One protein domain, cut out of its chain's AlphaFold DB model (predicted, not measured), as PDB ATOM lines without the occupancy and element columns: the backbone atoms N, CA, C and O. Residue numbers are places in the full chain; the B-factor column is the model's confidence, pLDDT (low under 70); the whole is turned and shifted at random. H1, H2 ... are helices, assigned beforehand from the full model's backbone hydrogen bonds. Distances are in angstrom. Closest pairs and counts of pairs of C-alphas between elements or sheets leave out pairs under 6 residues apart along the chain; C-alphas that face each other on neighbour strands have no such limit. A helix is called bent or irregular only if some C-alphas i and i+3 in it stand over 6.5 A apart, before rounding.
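Overview. This is residues 7 to 140 of the 639 residues of an uncharacterized protein of Desulfobacterales bacterium (UniProt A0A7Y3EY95). A loose body of short helices and loops, with H4 and H9 near its middle and the bent helix H5 folded back on itself, runs on into a helical hairpin, H7 and H8, that makes one end of the long axis. The residues round H3 lie toward the other end. The printed part has 134 residues and nine named helices, H1 to H9 in order, with no named strand; the class is all helix. The whole is loose, with a radius of gyration of the C-alphas of 17.6 A, and elongated, spanning 54 by 33 by 31 A.

Arrangement. H1, residues 14 to 17, and H3, residues 39 to 42, touch no helix. H2, residues 26 to 30, is close to but not clearly touching H4, residues 50 to 53; their closest C-alphas, of His 30 and Pro 50, are 5.9 A apart. H5, residues 55 to 72, was assigned by its hydrogen bonds as one helix but is bent, with C-alphas 62 and 65 9.1 A apart. Its arms, H5a, residues 55 to 62, and H5b, residues 65 to 72, touch at a shallow tilt of 22 degrees, opposite ways, closest at the C-alphas of Gln 56 and Ala 67, 5.2 A. H6, residues 74 to 77, touches no helix. H7, residues 79 to 88, and H8, residues 94 to 108, touch as a hairpin, closest at the C-alphas of Gln 86 and Trp 94, 6.5 A. H9, residues 112 to 116, touches H4, closest at the C-alphas of Ser 51 and Cys 112, 5.6 A. Every O i to N i+4 pair is within hydrogen-bond range in H2 and H9, against 2 of 4 in H5a and in H5b, 5 of 6 in H7 and 9 of 11 in H8; H1, H3, H4 and H6 are too short for such a pair.

Along the chain. H1 begins at C-alpha 14, (77.853, 121.575, 92.099). H7 is 15.2 A long and ends at C-alpha 88, (115.655, 93.416, 72.269); H8 is 20.2 A long. H9 ends at C-alpha 116, (87.042, 111.442, 81.739), and residues 117 to 140 hold no named element.

Size, cuts and confidence. The C-alphas farthest apart, of Pro 37 and Arg 88, are 55.4 A apart. The printed part has no cut, no link is long, and no printed residue is under 70 in pLDDT.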
ATOM      1  N   GLN A   7      92.636 123.024  96.531       82.19
ATOM      2  CA  GLN A   7      91.184 122.899  96.472       82.19
ATOM      3  C   GLN A   7      90.691 122.235  95.177       82.19
ATOM      4  O   GLN A   7      89.799 121.395  95.225       82.19
ATOM      5  N   GLU A   8      91.314 122.519  94.032       79.19
ATOM      6  CA  GLU A   8      90.950 121.921  92.736       79.19
ATOM      7  C   GLU A   8      91.219 120.407  92.708       79.19
ATOM      8  O   GLU A   8      90.631 119.668  91.922       79.19
ATOM      9  N   LYS A   9      92.092 119.915  93.596       82.94
ATOM     10  CA  LYS A   9      92.385 118.482  93.703       82.94
ATOM     11  C   LYS A   9      91.270 117.674  94.357       82.94
ATOM     12  O   LYS A   9      91.236 116.465  94.148       82.94
ATOM     13  N   VAL A  10      90.422 118.306  95.171       84.31
ATOM     14  CA  VAL A  10      89.494 117.598  96.072       84.31
ATOM     15  C   VAL A  10      88.050 118.076  95.983       84.31
ATOM     16  O   VAL A  10      87.155 117.343  96.392       84.31
ATOM     17  N   LEU A  11      87.805 119.289  95.484       87.69
ATOM     18  CA  LEU A  11      86.458 119.839  95.416       87.69
ATOM     19  C   LEU A  11      85.659 119.184  94.289       87.69
ATOM     20  O   LEU A  11      86.035 119.252  93.120       87.69
ATOM     21  N   VAL A  12      84.530 118.592  94.666       90.81
ATOM     22  CA  VAL A  12      83.470 118.182  93.746       90.81
ATOM     23  C   VAL A  12      82.632 119.415  93.413       90.81
ATOM     24  O   VAL A  12      82.300 120.204  94.298       90.81
ATOM     25  N   SER A  13      82.343 119.613  92.134       91.31
ATOM     26  CA  SER A  13      81.552 120.739  91.646       91.31
ATOM     27  C   SER A  13      80.065 120.536  91.930       91.31
ATOM     28  O   SER A  13      79.579 119.409  91.996       91.31
ATOM     29  N   GLU A  14      79.320 121.636  92.045       92.31
ATOM     30  CA  GLU A  14      77.853 121.575  92.099       92.31
ATOM     31  C   GLU A  14      77.274 120.980  90.803       92.31
ATOM     32  O   GLU A  14      76.331 120.202  90.861       92.31
ATOM     33  N   GLU A  15      77.903 121.248  89.652       93.12
ATOM     34  CA  GLU A  15      77.521 120.682  88.350       93.12
ATOM     35  C   GLU A  15      77.551 119.146  88.343       93.12
ATOM     36  O   GLU A  15      76.675 118.509  87.758       93.12
ATOM     37  N   PHE A  16      78.521 118.527  89.025       93.06
ATOM     38  CA  PHE A  16      78.556 117.071  89.150       93.06
ATOM     39  C   PHE A  16      77.303 116.535  89.851       93.06
ATOM     40  O   PHE A  16      76.741 115.542  89.390       93.06
ATOM     41  N   LEU A  17      76.843 117.200  90.917       90.81
ATOM     42  CA  LEU A  17      75.666 116.790  91.694       90.81
ATOM     43  C   LEU A  17      74.361 116.884  90.889       90.81
ATOM     44  O   LEU A  17      73.387 116.219  91.223       90.81
ATOM     45  N   GLU A  18      74.344 117.691  89.828       92.81
ATOM     46  CA  GLU A  18      73.217 117.813  88.895       92.81
ATOM     47  C   GLU A  18      73.302 116.824  87.716       92.81
ATOM     48  O   GLU A  18      72.401 116.765  86.877       92.81
ATOM     49  N   SER A  19      74.386 116.049  87.623       92.31
ATOM     50  CA  SER A  19      74.609 115.078  86.553       92.31
ATOM     51  C   SER A  19      74.034 113.699  86.889       92.31
ATOM     52  O   SER A  19      73.871 113.349  88.054       92.31
ATOM     53  N   ALA A  20      73.843 112.853  85.871       90.94
ATOM     54  CA  ALA A  20      73.416 111.464  86.069       90.94
ATOM     55  C   ALA A  20      74.367 110.652  86.973       90.94
ATOM     56  O   ALA A  20      73.927 109.742  87.663       90.94
ATOM     57  N   HIS A  21      75.664 110.989  86.998       91.94
ATOM     58  CA  HIS A  21      76.625 110.348  87.902       91.94
ATOM     59  C   HIS A  21      76.513 110.881  89.339       91.94
ATOM     60  O   HIS A  21      76.824 110.155  90.274       91.94
ATOM     61  N   GLY A  22      76.056 112.123  89.522       92.06
ATOM     62  CA  GLY A  22      75.827 112.725  90.839       92.06
ATOM     63  C   GLY A  22      74.565 112.227  91.542       92.06
ATOM     64  O   GLY A  22      74.423 112.438  92.744       92.06
ATOM     65  N   GLU A  23      73.665 111.553  90.817       91.31
ATOM     66  CA  GLU A  23      72.503 110.865  91.395       91.31
ATOM     67  C   GLU A  23      72.882 109.554  92.109       91.31
ATOM     68  O   GLU A  23      72.106 109.057  92.927       91.31
ATOM     69  N   LEU A  24      74.064 108.999  91.811       90.75
ATOM     70  CA  LEU A  24      74.600 107.805  92.462       90.75
ATOM     71  C   LEU A  24      75.255 108.164  93.798       90.75
ATOM     72  O   LEU A  24      75.796 109.259  93.981       90.75
ATOM     73  N   THR A  25      75.256 107.221  94.739       90.25
ATOM     74  CA  THR A  25      76.018 107.398  95.975       90.25
ATOM     75  C   THR A  25      77.507 107.251  95.680       90.25
ATOM     76  O   THR A  25      77.924 106.481  94.813       90.25
ATOM     77  N   CYS A  26      78.352 107.947  96.445       89.38
ATOM     78  CA  CYS A  26      79.800 107.772  96.341       89.38
ATOM     79  C   CYS A  26      80.200 106.296  96.525       89.38
ATOM     80  O   CYS A  26      81.135 105.831  95.876       89.38
ATOM     81  N   SER A  27      79.477 105.567  97.384       90.44
ATOM     82  CA  SER A  27      79.688 104.146  97.653       90.44
ATOM     83  C   SER A  27      79.315 103.220  96.502       90.44
ATOM     84  O   SER A  27      79.940 102.170  96.382       90.44
ATOM     85  N   ASP A  28      78.389 103.605  95.621       89.94
ATOM     86  CA  ASP A  28      78.051 102.796  94.442       89.94
ATOM     87  C   ASP A  28      79.248 102.671  93.491       89.94
ATOM     88  O   ASP A  28      79.477 101.619  92.901       89.94
ATOM     89  N   CYS A  29      80.052 103.732  93.368       89.81
ATOM     90  CA  CYS A  29      81.225 103.725  92.496       89.81
ATOM     91  C   CYS A  29      82.516 103.375  93.234       89.81
ATOM     92  O   CYS A  29      83.353 102.645  92.708       89.81
ATOM     93  N   HIS A  30      82.706 103.931  94.428       91.75
ATOM     94  CA  HIS A  30      83.964 103.856  95.159       91.75
ATOM     95  C   HIS A  30      83.930 102.878  96.336       91.75
ATOM     96  O   HIS A  30      84.956 102.688  96.979       91.75
ATOM     97  N   GLY A  31      82.797 102.255  96.657       92.00
ATOM     98  CA  GLY A  31      82.660 101.441  97.864       92.00
ATOM     99  C   GLY A  31      82.752 102.264  99.157       92.00
ATOM    100  O   GLY A  31      82.571 103.482  99.167       92.00
ATOM    101  N   GLY A  32      83.050 101.592 100.267       91.81
ATOM    102  CA  GLY A  32      82.965 102.181 101.606       91.81
ATOM    103  C   GLY A  32      81.618 101.926 102.285       91.81
ATOM    104  O   GLY A  32      80.807 101.133 101.807       91.81
ATOM    105  N   ASP A  33      81.398 102.589 103.417       90.75
ATOM    106  CA  ASP A  33      80.173 102.485 104.217       90.75
ATOM    107  C   ASP A  33      79.575 103.878 104.452       90.75
ATOM    108  O   ASP A  33      80.007 104.631 105.325       90.75
ATOM    109  N   GLU A  34      78.552 104.224 103.670       86.94
ATOM    110  CA  GLU A  34      77.835 105.501 103.779       86.94
ATOM    111  C   GLU A  34      77.112 105.696 105.123       86.94
ATOM    112  O   GLU A  34      76.795 106.824 105.504       86.94
ATOM    113  N   SER A  35      76.855 104.610 105.858       88.44
ATOM    114  CA  SER A  35      76.150 104.641 107.142       88.44
ATOM    115  C   SER A  35      77.079 104.857 108.339       88.44
ATOM    116  O   SER A  35      76.612 105.048 109.470       88.44
ATOM    117  N   ALA A  36      78.390 104.831 108.102       91.44
ATOM    118  CA  ALA A  36      79.394 104.904 109.141       91.44
ATOM    119  C   ALA A  36      79.453 106.299 109.805       91.44
ATOM    120  O   ALA A  36      79.300 107.330 109.146       91.44
ATOM    121  N   PRO A  37      79.688 106.369 111.131       92.25
ATOM    122  CA  PRO A  37      79.583 107.617 111.888       92.25
ATOM    123  C   PRO A  37      80.814 108.526 111.771       92.25
ATOM    124  O   PRO A  37      80.763 109.680 112.200       92.25
ATOM    125  N   ASP A  38      81.931 108.015 111.252       93.56
ATOM    126  CA  ASP A  38      83.186 108.745 111.135       93.56
ATOM    127  C   ASP A  38      83.905 108.442 109.816       93.56
ATOM    128  O   ASP A  38      83.616 107.479 109.111       93.56
ATOM    129  N   LYS A  39      84.871 109.301 109.482       89.12
ATOM    130  CA  LYS A  39      85.621 109.221 108.228       89.12
ATOM    131  C   LYS A  39      86.358 107.890 108.069       89.12
ATOM    132  O   LYS A  39      86.459 107.402 106.950       89.12
ATOM    133  N   GLU A  40      86.961 107.367 109.129       92.88
ATOM    134  CA  GLU A  40      87.829 106.193 109.023       92.88
ATOM    135  C   GLU A  40      87.002 104.948 108.706       92.88
ATOM    136  O   GLU A  40      87.325 104.220 107.767       92.88
ATOM    137  N   SER A  41      85.891 104.768 109.421       92.06
ATOM    138  CA  SER A  41      84.940 103.685 109.175       92.06
ATOM    139  C   SER A  41      84.209 103.837 107.837       92.06
ATOM    140  O   SER A  41      84.081 102.850 107.117       92.06
ATOM    141  N   ALA A  42      83.839 105.057 107.431       90.12
ATOM    142  CA  ALA A  42      83.189 105.299 106.138       90.12
ATOM    143  C   ALA A  42      84.070 104.935 104.934       90.12
ATOM    144  O   ALA A  42      83.571 104.474 103.911       90.12
ATOM    145  N   HIS A  43      85.389 105.112 105.051       93.25
ATOM    146  CA  HIS A  43      86.333 104.775 103.981       93.25
ATOM    147  C   HIS A  43      86.867 103.338 104.070       93.25
ATOM    148  O   HIS A  43      87.764 102.966 103.306       93.25
ATOM    149  N   GLN A  44      86.352 102.502 104.973       92.44
ATOM    150  CA  GLN A  44      86.754 101.103 105.013       92.44
ATOM    151  C   GLN A  44      86.256 100.380 103.750       92.44
ATOM    152  O   GLN A  44      85.060 100.227 103.542       92.44
ATOM    153  N   GLY A  45      87.182  99.918 102.903       89.44
ATOM    154  CA  GLY A  45      86.845  99.305 101.610       89.44
ATOM    155  C   GLY A  45      86.630 100.306 100.468       89.44
ATOM    156  O   GLY A  45      86.214  99.895  99.392       89.44
ATOM    157  N   PHE A  46      86.937 101.589 100.687       92.50
ATOM    158  CA  PHE A  46      86.915 102.611  99.644       92.50
ATOM    159  C   PHE A  46      88.026 102.390  98.607       92.50
ATOM    160  O   PHE A  46      89.204 102.247  98.948       92.50
ATOM    161  N   ASP A  47      87.652 102.443  97.336       90.38
ATOM    162  CA  ASP A  47      88.523 102.427  96.177       90.38
ATOM    163  C   ASP A  47      88.596 103.823  95.545       90.38
ATOM    164  O   ASP A  47      87.637 104.329  94.968       90.38
ATOM    165  N   ALA A  48      89.772 104.450  95.595       85.94
ATOM    166  CA  ALA A  48      89.999 105.756  94.978       85.94
ATOM    167  C   ALA A  48      90.010 105.720  93.435       85.94
ATOM    168  O   ALA A  48      89.925 106.771  92.794       85.94
ATOM    169  N   HIS A  49      90.153 104.537  92.829       86.44
ATOM    170  CA  HIS A  49      90.337 104.349  91.392       86.44
ATOM    171  C   HIS A  49      89.528 103.157  90.841       86.44
ATOM    172  O   HIS A  49      90.095 102.274  90.188       86.44
ATOM    173  N   PRO A  50      88.196 103.151  91.011       88.75
ATOM    174  CA  PRO A  50      87.362 102.001  90.668       88.75
ATOM    175  C   PRO A  50      87.384 101.682  89.168       88.75
ATOM    176  O   PRO A  50      87.431 100.522  88.773       88.75
ATOM    177  N   SER A  51      87.518 102.698  88.307       86.56
ATOM    178  CA  SER A  51      87.673 102.505  86.858       86.56
ATOM    179  C   SER A  51      89.010 101.881  86.432       86.56
ATOM    180  O   SER A  51      89.194 101.590  85.254       86.56
ATOM    181  N   ILE A  52      89.990 101.792  87.336       82.12
ATOM    182  CA  ILE A  52      91.242 101.055  87.113       82.12
ATOM    183  C   ILE A  52      91.072  99.624  87.612       82.12
ATOM    184  O   ILE A  52      91.427  98.687  86.905       82.12
ATOM    185  N   ASN A  53      90.548  99.470  88.826       85.75
ATOM    186  CA  ASN A  53      90.557  98.190  89.520       85.75
ATOM    187  C   ASN A  53      89.431  97.263  89.047       85.75
ATOM    188  O   ASN A  53      89.695  96.089  88.811       85.75
ATOM    189  N   ASN A  54      88.213  97.787  88.859       86.62
ATOM    190  CA  ASN A  54      87.021  97.004  88.519       86.62
ATOM    191  C   ASN A  54      86.118  97.714  87.477       86.62
ATOM    192  O   ASN A  54      84.921  97.883  87.712       86.62
ATOM    193  N   PRO A  55      86.632  98.116  86.296       87.69
ATOM    194  CA  PRO A  55      85.875  98.923  85.330       87.69
ATOM    195  C   PRO A  55      84.557  98.283  84.867       87.69
ATOM    196  O   PRO A  55      83.579  98.998  84.663       87.69
ATOM    197  N   GLN A  56      84.506  96.954  84.726       89.06
ATOM    198  CA  GLN A  56      83.284  96.252  84.323       89.06
ATOM    199  C   GLN A  56      82.215  96.267  85.421       89.06
ATOM    200  O   GLN A  56      81.042  96.437  85.119       89.06
ATOM    201  N   GLU A  57      82.611  96.087  86.680       89.25
ATOM    202  CA  GLU A  57      81.682  96.081  87.813       89.25
ATOM    203  C   GLU A  57      81.149  97.489  88.084       89.25
ATOM    204  O   GLU A  57      79.952  97.670  88.260       89.25
ATOM    205  N   THR A  58      82.024  98.497  88.037       89.25
ATOM    206  CA  THR A  58      81.651  99.885  88.330       89.25
ATOM    207  C   THR A  58      80.891 100.557  87.187       89.25
ATOM    208  O   THR A  58      79.960 101.316  87.434       89.25
ATOM    209  N   CYS A  59      81.294 100.330  85.932       91.12
ATOM    210  CA  CYS A  59      80.771 101.085  84.788       91.12
ATOM    211  C   CYS A  59      79.951 100.234  83.809       91.12
ATOM    212  O   CYS A  59      79.220 100.789  82.987       91.12
ATOM    213  N   GLY A  60      80.083  98.905  83.846       91.25
ATOM    214  CA  GLY A  60      79.580  98.012  82.800       91.25
ATOM    215  C   GLY A  60      78.059  97.949  82.696       91.25
ATOM    216  O   GLY A  60      77.555  97.696  81.610       91.25
ATOM    217  N   GLU A  61      77.320  98.251  83.767       90.75
ATOM    218  CA  GLU A  61      75.851  98.308  83.705       90.75
ATOM    219  C   GLU A  61      75.340  99.433  82.790       90.75
ATOM    220  O   GLU A  61      74.308  99.284  82.139       90.75
ATOM    221  N   CYS A  62      76.071 100.551  82.713       91.75
ATOM    222  CA  CYS A  62      75.704 101.713  81.894       91.75
ATOM    223  C   CYS A  62      76.525 101.824  80.598       91.75
ATOM    224  O   CYS A  62      76.087 102.451  79.632       91.75
ATOM    225  N   HIS A  63      77.721 101.231  80.570       92.25
ATOM    226  CA  HIS A  63      78.703 101.359  79.491       92.25
ATOM    227  C   HIS A  63      79.232  99.998  79.012       92.25
ATOM    228  O   HIS A  63      80.422  99.871  78.737       92.25
ATOM    229  N   GLU A  64      78.353  98.996  78.905       90.62
ATOM    230  CA  GLU A  64      78.677  97.583  78.639       90.62
ATOM    231  C   GLU A  64      79.727  97.376  77.531       90.62
ATOM    232  O   GLU A  64      80.797  96.836  77.797       90.62
ATOM    233  N   GLU A  65      79.475  97.878  76.317       88.19
ATOM    234  CA  GLU A  65      80.360  97.666  75.156       88.19
ATOM    235  C   GLU A  65      81.768  98.269  75.346       88.19
ATOM    236  O   GLU A  65      82.780  97.685  74.949       88.19
ATOM    237  N   ILE A  66      81.848  99.457  75.958       89.69
ATOM    238  CA  ILE A  66      83.123 100.151  76.189       89.69
ATOM    239  C   ILE A  66      83.862  99.501  77.360       89.69
ATOM    240  O   ILE A  66      85.074  99.312  77.282       89.69
ATOM    241  N   ALA A  67      83.153  99.132  78.426       90.62
ATOM    242  CA  ALA A  67      83.735  98.464  79.586       90.62
ATOM    243  C   ALA A  67      84.311  97.082  79.228       90.62
ATOM    244  O   ALA A  67      85.329  96.687  79.797       90.62
ATOM    245  N   GLU A  68      83.734  96.405  78.229       88.56
ATOM    246  CA  GLU A  68      84.235  95.127  77.724       88.56
ATOM    247  C   GLU A  68      85.552  95.264  76.942       88.56
ATOM    248  O   GLU A  68      86.410  94.387  77.050       88.56
ATOM    249  N   THR A  69      85.712  96.338  76.157       89.25
ATOM    250  CA  THR A  69      86.787  96.481  75.150       89.25
ATOM    251  C   THR A  69      87.925  97.422  75.554       89.25
ATOM    252  O   THR A  69      89.085  97.205  75.183       89.25
ATOM    253  N   ALA A  70      87.630  98.463  76.338       88.94
ATOM    254  CA  ALA A  70      88.614  99.451  76.769       88.94
ATOM    255  C   ALA A  70      89.789  98.860  77.578       88.94
ATOM    256  O   ALA A  70      90.917  99.321  77.359       88.94
ATOM    257  N   PRO A  71      89.612  97.843  78.455       89.75
ATOM    258  CA  PRO A  71      90.727  97.212  79.170       89.75
ATOM    259  C   PRO A  71      91.785  96.574  78.256       89.75
ATOM    260  O   PRO A  71      92.944  96.448  78.648       89.75
ATOM    261  N   GLN A  72      91.412  96.201  77.032       90.44
ATOM    262  CA  GLN A  72      92.284  95.608  76.015       90.44
ATOM    263  C   GLN A  72      92.797  96.653  75.015       90.44
ATOM    264  O   GLN A  72      93.553  96.319  74.100       90.44
ATOM    265  N   SER A  73      92.415  97.922  75.167       92.38
ATOM    266  CA  SER A  73      92.872  99.004  74.295       92.38
ATOM    267  C   SER A  73      94.371  99.272  74.428       92.38
ATOM    268  O   SER A  73      95.031  98.901  75.406       92.38
ATOM    269  N   LEU A  74      94.939  99.985  73.450       91.19
ATOM    270  CA  LEU A  74      96.339 100.410  73.515       91.19
ATOM    271  C   LEU A  74      96.627 101.364  74.677       91.19
ATOM    272  O   LEU A  74      97.737 101.323  75.201       91.19
ATOM    273  N   HIS A  75      95.667 102.200  75.082       88.81
ATOM    274  CA  HIS A  75      95.841 103.135  76.196       88.81
ATOM    275  C   HIS A  75      95.852 102.424  77.556       88.81
ATOM    276  O   HIS A  75      96.574 102.853  78.456       88.81
ATOM    277  N   ALA A  76      95.099 101.327  77.690       87.62
ATOM    278  CA  ALA A  76      95.053 100.528  78.912       87.62
ATOM    279  C   ALA A  76      96.218  99.530  79.013       87.62
ATOM    280  O   ALA A  76      96.798  99.362  80.081       87.62
ATOM    281  N   THR A  77      96.582  98.872  77.908       86.81
ATOM    282  CA  THR A  77      97.570  97.777  77.927       86.81
ATOM    283  C   THR A  77      99.000  98.232  77.650       86.81
ATOM    284  O   THR A  77      99.948  97.555  78.053       86.81
ATOM    285  N   LEU A  78      99.171  99.322  76.890       87.19
ATOM    286  CA  LEU A  78     100.436  99.704  76.252       87.19
ATOM    287  C   LEU A  78     101.141  98.522  75.551       87.19
ATOM    288  O   LEU A  78     102.372  98.509  75.451       87.19
ATOM    289  N   SER A  79     100.389  97.533  75.050       87.00
ATOM    290  CA  SER A  79     100.909  96.220  74.623       87.00
ATOM    291  C   SER A  79     102.097  96.315  73.658       87.00
ATOM    292  O   SER A  79     103.104  95.623  73.812       87.00
ATOM    293  N   THR A  80     102.054  97.268  72.725       87.44
ATOM    294  CA  THR A  80     103.135  97.489  71.751       87.44
ATOM    295  C   THR A  80     104.489  97.848  72.383       87.44
ATOM    296  O   THR A  80     105.527  97.532  71.798       87.44
ATOM    297  N   PHE A  81     104.534  98.464  73.573       86.81
ATOM    298  CA  PHE A  81     105.797  98.730  74.278       86.81
ATOM    299  C   PHE A  81     106.478  97.426  74.687       86.81
ATOM    300  O   PHE A  81     107.666  97.253  74.407       86.81
ATOM    301  N   ALA A  82     105.726  96.499  75.286       88.06
ATOM    302  CA  ALA A  82     106.236  95.181  75.645       88.06
ATOM    303  C   ALA A  82     106.741  94.443  74.397       88.06
ATOM    304  O   ALA A  82     107.892  94.009  74.378       88.06
ATOM    305  N   THR A  83     105.964  94.439  73.307       87.31
ATOM    306  CA  THR A  83     106.352  93.827  72.023       87.31
ATOM    307  C   THR A  83     107.698  94.346  71.503       87.31
ATOM    308  O   THR A  83     108.533  93.573  71.029       87.31
ATOM    309  N   PHE A  84     107.955  95.657  71.580       87.81
ATOM    310  CA  PHE A  84     109.229  96.230  71.125       87.81
ATOM    311  C   PHE A  84     110.401  95.945  72.062       87.81
ATOM    312  O   PHE A  84     111.516  95.741  71.577       87.81
ATOM    313  N   LEU A  85     110.175  95.955  73.375       91.19
ATOM    314  CA  LEU A  85     111.219  95.666  74.354       91.19
ATOM    315  C   LEU A  85     111.620  94.187  74.299       91.19
ATOM    316  O   LEU A  85     112.808  93.894  74.182       91.19
ATOM    317  N   GLN A  86     110.651  93.270  74.230       92.38
ATOM    318  CA  GLN A  86     110.881  91.824  74.117       92.38
ATOM    319  C   GLN A  86     111.733  91.431  72.905       92.38
ATOM    320  O   GLN A  86     112.534  90.496  72.961       92.38
ATOM    321  N   LYS A  87     111.603  92.167  71.792       92.19
ATOM    322  CA  LYS A  87     112.462  91.971  70.614       92.19
ATOM    323  C   LYS A  87     113.944  92.145  70.970       92.19
ATOM    324  O   LYS A  87     114.765  91.377  70.478       92.19
ATOM    325  N   ARG A  88     114.278  93.098  71.849       94.38
ATOM    326  CA  ARG A  88     115.655  93.416  72.269       94.38
ATOM    327  C   ARG A  88     116.168  92.543  73.423       94.38
ATOM    328  O   ARG A  88     117.384  92.408  73.551       94.38
ATOM    329  N   THR A  89     115.288  91.953  74.235       96.12
ATOM    330  CA  THR A  89     115.649  91.113  75.396       96.12
ATOM    331  C   THR A  89     115.895  89.647  75.023       96.12
ATOM    332  O   THR A  89     115.739  89.261  73.865       96.12
ATOM    333  N   SER A  90     116.290  88.814  75.987       95.38
ATOM    334  CA  SER A  90     116.202  87.347  75.932       95.38
ATOM    335  C   SER A  90     115.148  86.839  76.929       95.38
ATOM    336  O   SER A  90     114.565  87.629  77.671       95.38
ATOM    337  N   ALA A  91     114.905  85.523  76.968       94.56
ATOM    338  CA  ALA A  91     114.063  84.921  78.007       94.56
ATOM    339  C   ALA A  91     114.616  85.182  79.421       94.56
ATOM    340  O   ALA A  91     113.836  85.364  80.350       94.56
ATOM    341  N   ASP A  92     115.944  85.264  79.552       95.38
ATOM    342  CA  ASP A  92     116.622  85.494  80.828       95.38
ATOM    343  C   ASP A  92     116.591  86.969  81.247       95.38
ATOM    344  O   ASP A  92     116.489  87.253  82.433       95.38
ATOM    345  N   THR A  93     116.656  87.918  80.298       96.75
ATOM    346  CA  THR A  93     116.663  89.355  80.636       96.75
ATOM    347  C   THR A  93     115.277  89.993  80.680       96.75
ATOM    348  O   THR A  93     115.117  91.058  81.275       96.75
ATOM    349  N   TRP A  94     114.264  89.373  80.060       96.25
ATOM    350  CA  TRP A  94     112.910  89.929  80.014       96.25
ATOM    351  C   TRP A  94     112.293  90.186  81.396       96.25
ATOM    352  O   TRP A  94     111.790  91.290  81.561       96.25
ATOM    353  N   PRO A  95     112.340  89.276  82.391       96.88
ATOM    354  CA  PRO A  95     111.665  89.502  83.673       96.88
ATOM    355  C   PRO A  95     112.099  90.796  84.383       96.88
ATOM    356  O   PRO A  95     111.258  91.549  84.874       96.88
ATOM    357  N   ASP A  96     113.399  91.099  84.389       95.81
ATOM    358  CA  ASP A  96     113.930  92.308  85.030       95.81
ATOM    359  C   ASP A  96     113.688  93.572  84.194       95.81
ATOM    360  O   ASP A  96     113.370  94.634  84.737       95.81
ATOM    361  N   VAL A  97     113.769  93.461  82.862       94.44
ATOM    362  CA  VAL A  97     113.388  94.552  81.951       94.44
ATOM    363  C   VAL A  97     111.900  94.875  82.076       94.44
ATOM    364  O   VAL A  97     111.533  96.048  82.079       94.44
ATOM    365  N   ASP A  98     111.044  93.865  82.195       93.88
ATOM    366  CA  ASP A  98     109.597  94.026  82.322       93.88
ATOM    367  C   ASP A  98     109.235  94.691  83.650       93.88
ATOM    368  O   ASP A  98     108.462  95.643  83.665       93.88
ATOM    369  N   LYS A  99     109.911  94.319  84.744       92.50
ATOM    370  CA  LYS A  99     109.811  95.033  86.025       92.50
ATOM    371  C   LYS A  99     110.156  96.521  85.884       92.50
ATOM    372  O   LYS A  99     109.460  97.379  86.431       92.50
ATOM    373  N   GLY A 100     111.210  96.843  85.130       90.75
ATOM    374  CA  GLY A 100     111.553  98.223  84.782       90.75
ATOM    375  C   GLY A 100     110.477  98.897  83.922       90.75
ATOM    376  O   GLY A 100     110.069 100.026  84.204       90.75
ATOM    377  N   ARG A 101     109.961  98.210  82.897       90.44
ATOM    378  CA  ARG A 101     108.871  98.704  82.041       90.44
ATOM    379  C   ARG A 101     107.624  99.015  82.863       90.44
ATOM    380  O   ARG A 101     107.078 100.101  82.708       90.44
ATOM    381  N   GLU A 102     107.172  98.115  83.725       88.12
ATOM    382  CA  GLU A 102     105.988  98.326  84.560       88.12
ATOM    383  C   GLU A 102     106.171  99.528  85.479       88.12
ATOM    384  O   GLU A 102     105.329 100.420  85.522       88.12
ATOM    385  N   ARG A 103     107.320  99.625  86.148       86.69
ATOM    386  CA  ARG A 103     107.564 100.723  87.081       86.69
ATOM    387  C   ARG A 103     107.672 102.089  86.402       86.69
ATOM    388  O   ARG A 103     107.219 103.084  86.961       86.69
ATOM    389  N   HIS A 104     108.285 102.148  85.222       83.81
ATOM    390  CA  HIS A 104     108.621 103.414  84.574       83.81
ATOM    391  C   HIS A 104     107.666 103.788  83.432       83.81
ATOM    392  O   HIS A 104     107.246 104.939  83.315       83.81
ATOM    393  N   CYS A 105     107.306 102.825  82.588       78.62
ATOM    394  CA  CYS A 105     106.500 103.047  81.387       78.62
ATOM    395  C   CYS A 105     104.997 102.886  81.651       78.62
ATOM    396  O   CYS A 105     104.207 103.569  81.000       78.62
ATOM    397  N   ALA A 106     104.583 102.047  82.613       77.62
ATOM    398  CA  ALA A 106     103.156 101.864  82.901       77.62
ATOM    399  C   ALA A 106     102.510 103.065  83.618       77.62
ATOM    400  O   ALA A 106     101.297 103.115  83.784       77.62
ATOM    401  N   SER A 107     103.302 104.088  83.959       71.31
ATOM    402  CA  SER A 107     102.817 105.392  84.433       71.31
ATOM    403  C   SER A 107     101.856 106.079  83.452       71.31
ATOM    404  O   SER A 107     101.061 106.922  83.866       71.31
ATOM    405  N   CYS A 108     101.917 105.710  82.168       73.19
ATOM    406  CA  CYS A 108     101.044 106.214  81.110       73.19
ATOM    407  C   CYS A 108      99.786 105.357  80.875       73.19
ATOM    408  O   CYS A 108      99.027 105.689  79.967       73.19
ATOM    409  N   HIS A 109      99.568 104.264  81.624       82.69
ATOM    410  CA  HIS A 109      98.341 103.463  81.500       82.69
ATOM    411  C   HIS A 109      97.140 104.340  81.848       82.69
ATOM    412  O   HIS A 109      97.088 104.946  82.922       82.69
ATOM    413  N   ALA A 110      96.189 104.421  80.922       84.12
ATOM    414  CA  ALA A 110      94.982 105.203  81.102       84.12
ATOM    415  C   ALA A 110      93.821 104.321  81.571       84.12
ATOM    416  O   ALA A 110      93.762 103.125  81.294       84.12
ATOM    417  N   SER A 111      92.878 104.950  82.256       86.94
ATOM    418  CA  SER A 111      91.598 104.371  82.654       86.94
ATOM    419  C   SER A 111      90.483 105.360  82.378       86.94
ATOM    420  O   SER A 111      90.756 106.537  82.121       86.94
ATOM    421  N   CYS A 112      89.231 104.912  82.495       89.75
ATOM    422  CA  CYS A 112      88.079 105.787  82.292       89.75
ATOM    423  C   CYS A 112      88.189 107.041  83.181       89.75
ATOM    424  O   CYS A 112      88.092 108.161  82.692       89.75
ATOM    425  N   GLY A 113      88.520 106.878  84.466       88.88
ATOM    426  CA  GLY A 113      88.697 107.991  85.398       88.88
ATOM    427  C   GLY A 113      89.840 108.943  85.026       88.88
ATOM    428  O   GLY A 113      89.686 110.156  85.172       88.88
ATOM    429  N   ALA A 114      90.966 108.440  84.511       87.06
ATOM    430  CA  ALA A 114      92.097 109.277  84.083       87.06
ATOM    431  C   ALA A 114      91.831 110.042  82.772       87.06
ATOM    432  O   ALA A 114      92.481 111.053  82.506       87.06
ATOM    433  N   CYS A 115      90.896 109.562  81.951       89.06
ATOM    434  CA  CYS A 115      90.518 110.190  80.688       89.06
ATOM    435  C   CYS A 115      89.273 111.069  80.794       89.06
ATOM    436  O   CYS A 115      89.153 111.996  80.008       89.06
ATOM    437  N   HIS A 116      88.362 110.803  81.732       91.38
ATOM    438  CA  HIS A 116      87.042 111.442  81.739       91.38
ATOM    439  C   HIS A 116      86.750 112.282  82.983       91.38
ATOM    440  O   HIS A 116      85.826 113.086  82.940       91.38
ATOM    441  N   VAL A 117      87.527 112.137  84.065       90.38
ATOM    442  CA  VAL A 117      87.168 112.732  85.372       90.38
ATOM    443  C   VAL A 117      88.346 113.384  86.093       90.38
ATOM    444  O   VAL A 117      88.197 114.375  86.806       90.38
ATOM    445  N   SER A 118      89.549 112.837  85.943       88.62
ATOM    446  CA  SER A 118      90.706 113.206  86.758       88.62
ATOM    447  C   SER A 118      91.971 113.362  85.931       88.62
ATOM    448  O   SER A 118      92.062 112.877  84.805       88.62
ATOM    449  N   ARG A 119      92.953 114.061  86.500       85.94
ATOM    450  CA  ARG A 119      94.297 114.151  85.935       85.94
ATOM    451  C   ARG A 119      95.074 112.854  86.186       85.94
ATOM    452  O   ARG A 119      94.992 112.299  87.286       85.94
ATOM    453  N   PRO A 120      95.906 112.415  85.227       78.75
ATOM    454  CA  PRO A 120      96.806 111.285  85.425       78.75
ATOM    455  C   PRO A 120      97.744 111.474  86.627       78.75
ATOM    456  O   PRO A 120      98.228 112.575  86.896       78.75
ATOM    457  N   LYS A 121      98.075 110.377  87.318       75.12
ATOM    458  CA  LYS A 121      98.852 110.402  88.570       75.12
ATOM    459  C   LYS A 121     100.194 111.136  88.465       75.12
ATOM    460  O   LYS A 121     100.542 111.898  89.363       75.12
ATOM    461  N   TYR A 122     100.941 110.936  87.380       71.44
ATOM    462  CA  TYR A 122     102.298 111.483  87.242       71.44
ATOM    463  C   TYR A 122     102.336 113.002  86.970       71.44
ATOM    464  O   TYR A 122     103.405 113.593  87.090       71.44
ATOM    465  N   VAL A 123     101.209 113.661  86.644       74.12
ATOM    466  CA  VAL A 123     101.140 115.140  86.538       74.12
ATOM    467  C   VAL A 123     100.576 115.810  87.792       74.12
ATOM    468  O   VAL A 123     100.252 116.997  87.750       74.12
ATOM    469  N   GLY A 124     100.436 115.074  88.893       75.25
ATOM    470  CA  GLY A 124      99.676 115.517  90.055       75.25
ATOM    471  C   GLY A 124      98.192 115.236  89.838       75.25
ATOM    472  O   GLY A 124      97.558 115.831  88.964       75.25
ATOM    473  N   THR A 125      97.674 114.291  90.626       76.50
ATOM    474  CA  THR A 125      96.259 113.911  90.670       76.50
ATOM    475  C   THR A 125      95.364 115.107  90.995       76.50
ATOM    476  O   THR A 125      95.810 116.134  91.514       76.50
ATOM    477  N   GLY A 126      94.079 114.949  90.710       85.62
ATOM    478  CA  GLY A 126      93.037 115.910  91.041       85.62
ATOM    479  C   GLY A 126      91.921 115.858  90.016       85.62
ATOM    480  O   GLY A 126      92.087 115.274  88.938       85.62
ATOM    481  N   PHE A 127      90.776 116.426  90.363       88.81
ATOM    482  CA  PHE A 127      89.618 116.382  89.493       88.81
ATOM    483  C   PHE A 127      89.730 117.399  88.362       88.81
ATOM    484  O   PHE A 127      90.117 118.549  88.560       88.81
ATOM    485  N   VAL A 128      89.369 116.966  87.160       86.31
ATOM    486  CA  VAL A 128      89.116 117.872  86.045       86.31
ATOM    487  C   VAL A 128      87.681 118.357  86.212       86.31
ATOM    488  O   VAL A 128      86.782 117.549  86.431       86.31
ATOM    489  N   ASN A 129      87.477 119.676  86.189       86.00
ATOM    490  CA  ASN A 129      86.160 120.307  86.335       86.00
ATOM    491  C   ASN A 129      85.370 119.846  87.579       86.00
ATOM    492  O   ASN A 129      84.156 119.711  87.532       86.00
ATOM    493  N   GLY A 130      86.046 119.563  88.700       90.31
ATOM    494  CA  GLY A 130      85.376 119.176  89.947       90.31
ATOM    495  C   GLY A 130      84.550 117.889  89.842       90.31
ATOM    496  O   GLY A 130      83.394 117.855  90.249       90.31
ATOM    497  N   HIS A 131      85.150 116.836  89.292       91.81
ATOM    498  CA  HIS A 131      84.617 115.470  89.210       91.81
ATOM    499  C   HIS A 131      83.480 115.287  88.194       91.81
ATOM    500  O   HIS A 131      82.856 114.233  88.142       91.81
ATOM    501  N   VAL A 132      83.237 116.282  87.338       91.38
ATOM    502  CA  VAL A 132      82.283 116.149  86.233       91.38
ATOM    503  C   VAL A 132      82.823 115.155  85.207       91.38
ATOM    504  O   VAL A 132      83.921 115.321  84.674       91.38
ATOM    505  N   PHE A 133      82.028 114.127  84.915       91.88
ATOM    506  CA  PHE A 133      82.341 113.128  83.902       91.88
ATOM    507  C   PHE A 133      82.135 113.732  82.514       91.88
ATOM    508  O   PHE A 133      81.010 114.031  82.115       91.88
ATOM    509  N   SER A 134      83.221 113.882  81.757       89.81
ATOM    510  CA  SER A 134      83.160 114.359  80.378       89.81
ATOM    511  C   SER A 134      83.303 113.205  79.399       89.81
ATOM    512  O   SER A 134      84.316 112.509  79.398       89.81
ATOM    513  N   ALA A 135      82.332 113.041  78.497       89.25
ATOM    514  CA  ALA A 135      82.414 112.047  77.424       89.25
ATOM    515  C   ALA A 135      83.649 112.258  76.527       89.25
ATOM    516  O   ALA A 135      84.223 111.295  76.021       89.25
ATOM    517  N   GLN A 136      84.082 113.511  76.352       90.81
ATOM    518  CA  GLN A 136      85.317 113.847  75.649       90.81
ATOM    519  C   GLN A 136      86.391 114.312  76.640       90.81
ATOM    520  O   GLN A 136      86.164 115.289  77.358       90.81
ATOM    521  N   PRO A 137      87.560 113.655  76.666       90.25
ATOM    522  CA  PRO A 137      88.691 114.101  77.459       90.25
ATOM    523  C   PRO A 137      89.100 115.550  77.171       90.25
ATOM    524  O   PRO A 137      89.158 115.987  76.020       90.25
ATOM    525  N   ASP A 138      89.462 116.277  78.222       90.44
ATOM    526  CA  ASP A 138      90.087 117.585  78.135       90.44
ATOM    527  C   ASP A 138      91.467 117.464  77.453       90.44
ATOM    528  O   ASP A 138      92.363 116.745  77.929       90.44
ATOM    529  N   PRO A 139      91.694 118.181  76.340       89.81
ATOM    530  CA  PRO A 139      92.902 118.008  75.547       89.81
ATOM    531  C   PRO A 139      94.160 118.489  76.276       89.81
ATOM    532  O   PRO A 139      95.265 118.058  75.935       89.81
ATOM    533  N   VAL A 140      94.024 119.361  77.280       89.31
ATOM    534  CA  VAL A 140      95.151 119.866  78.060       89.31
ATOM    535  C   VAL A 140      95.427 118.942  79.238       89.31
ATOM    536  O   VAL A 140      96.504 118.358  79.298       89.31
TER     537      VAL A 140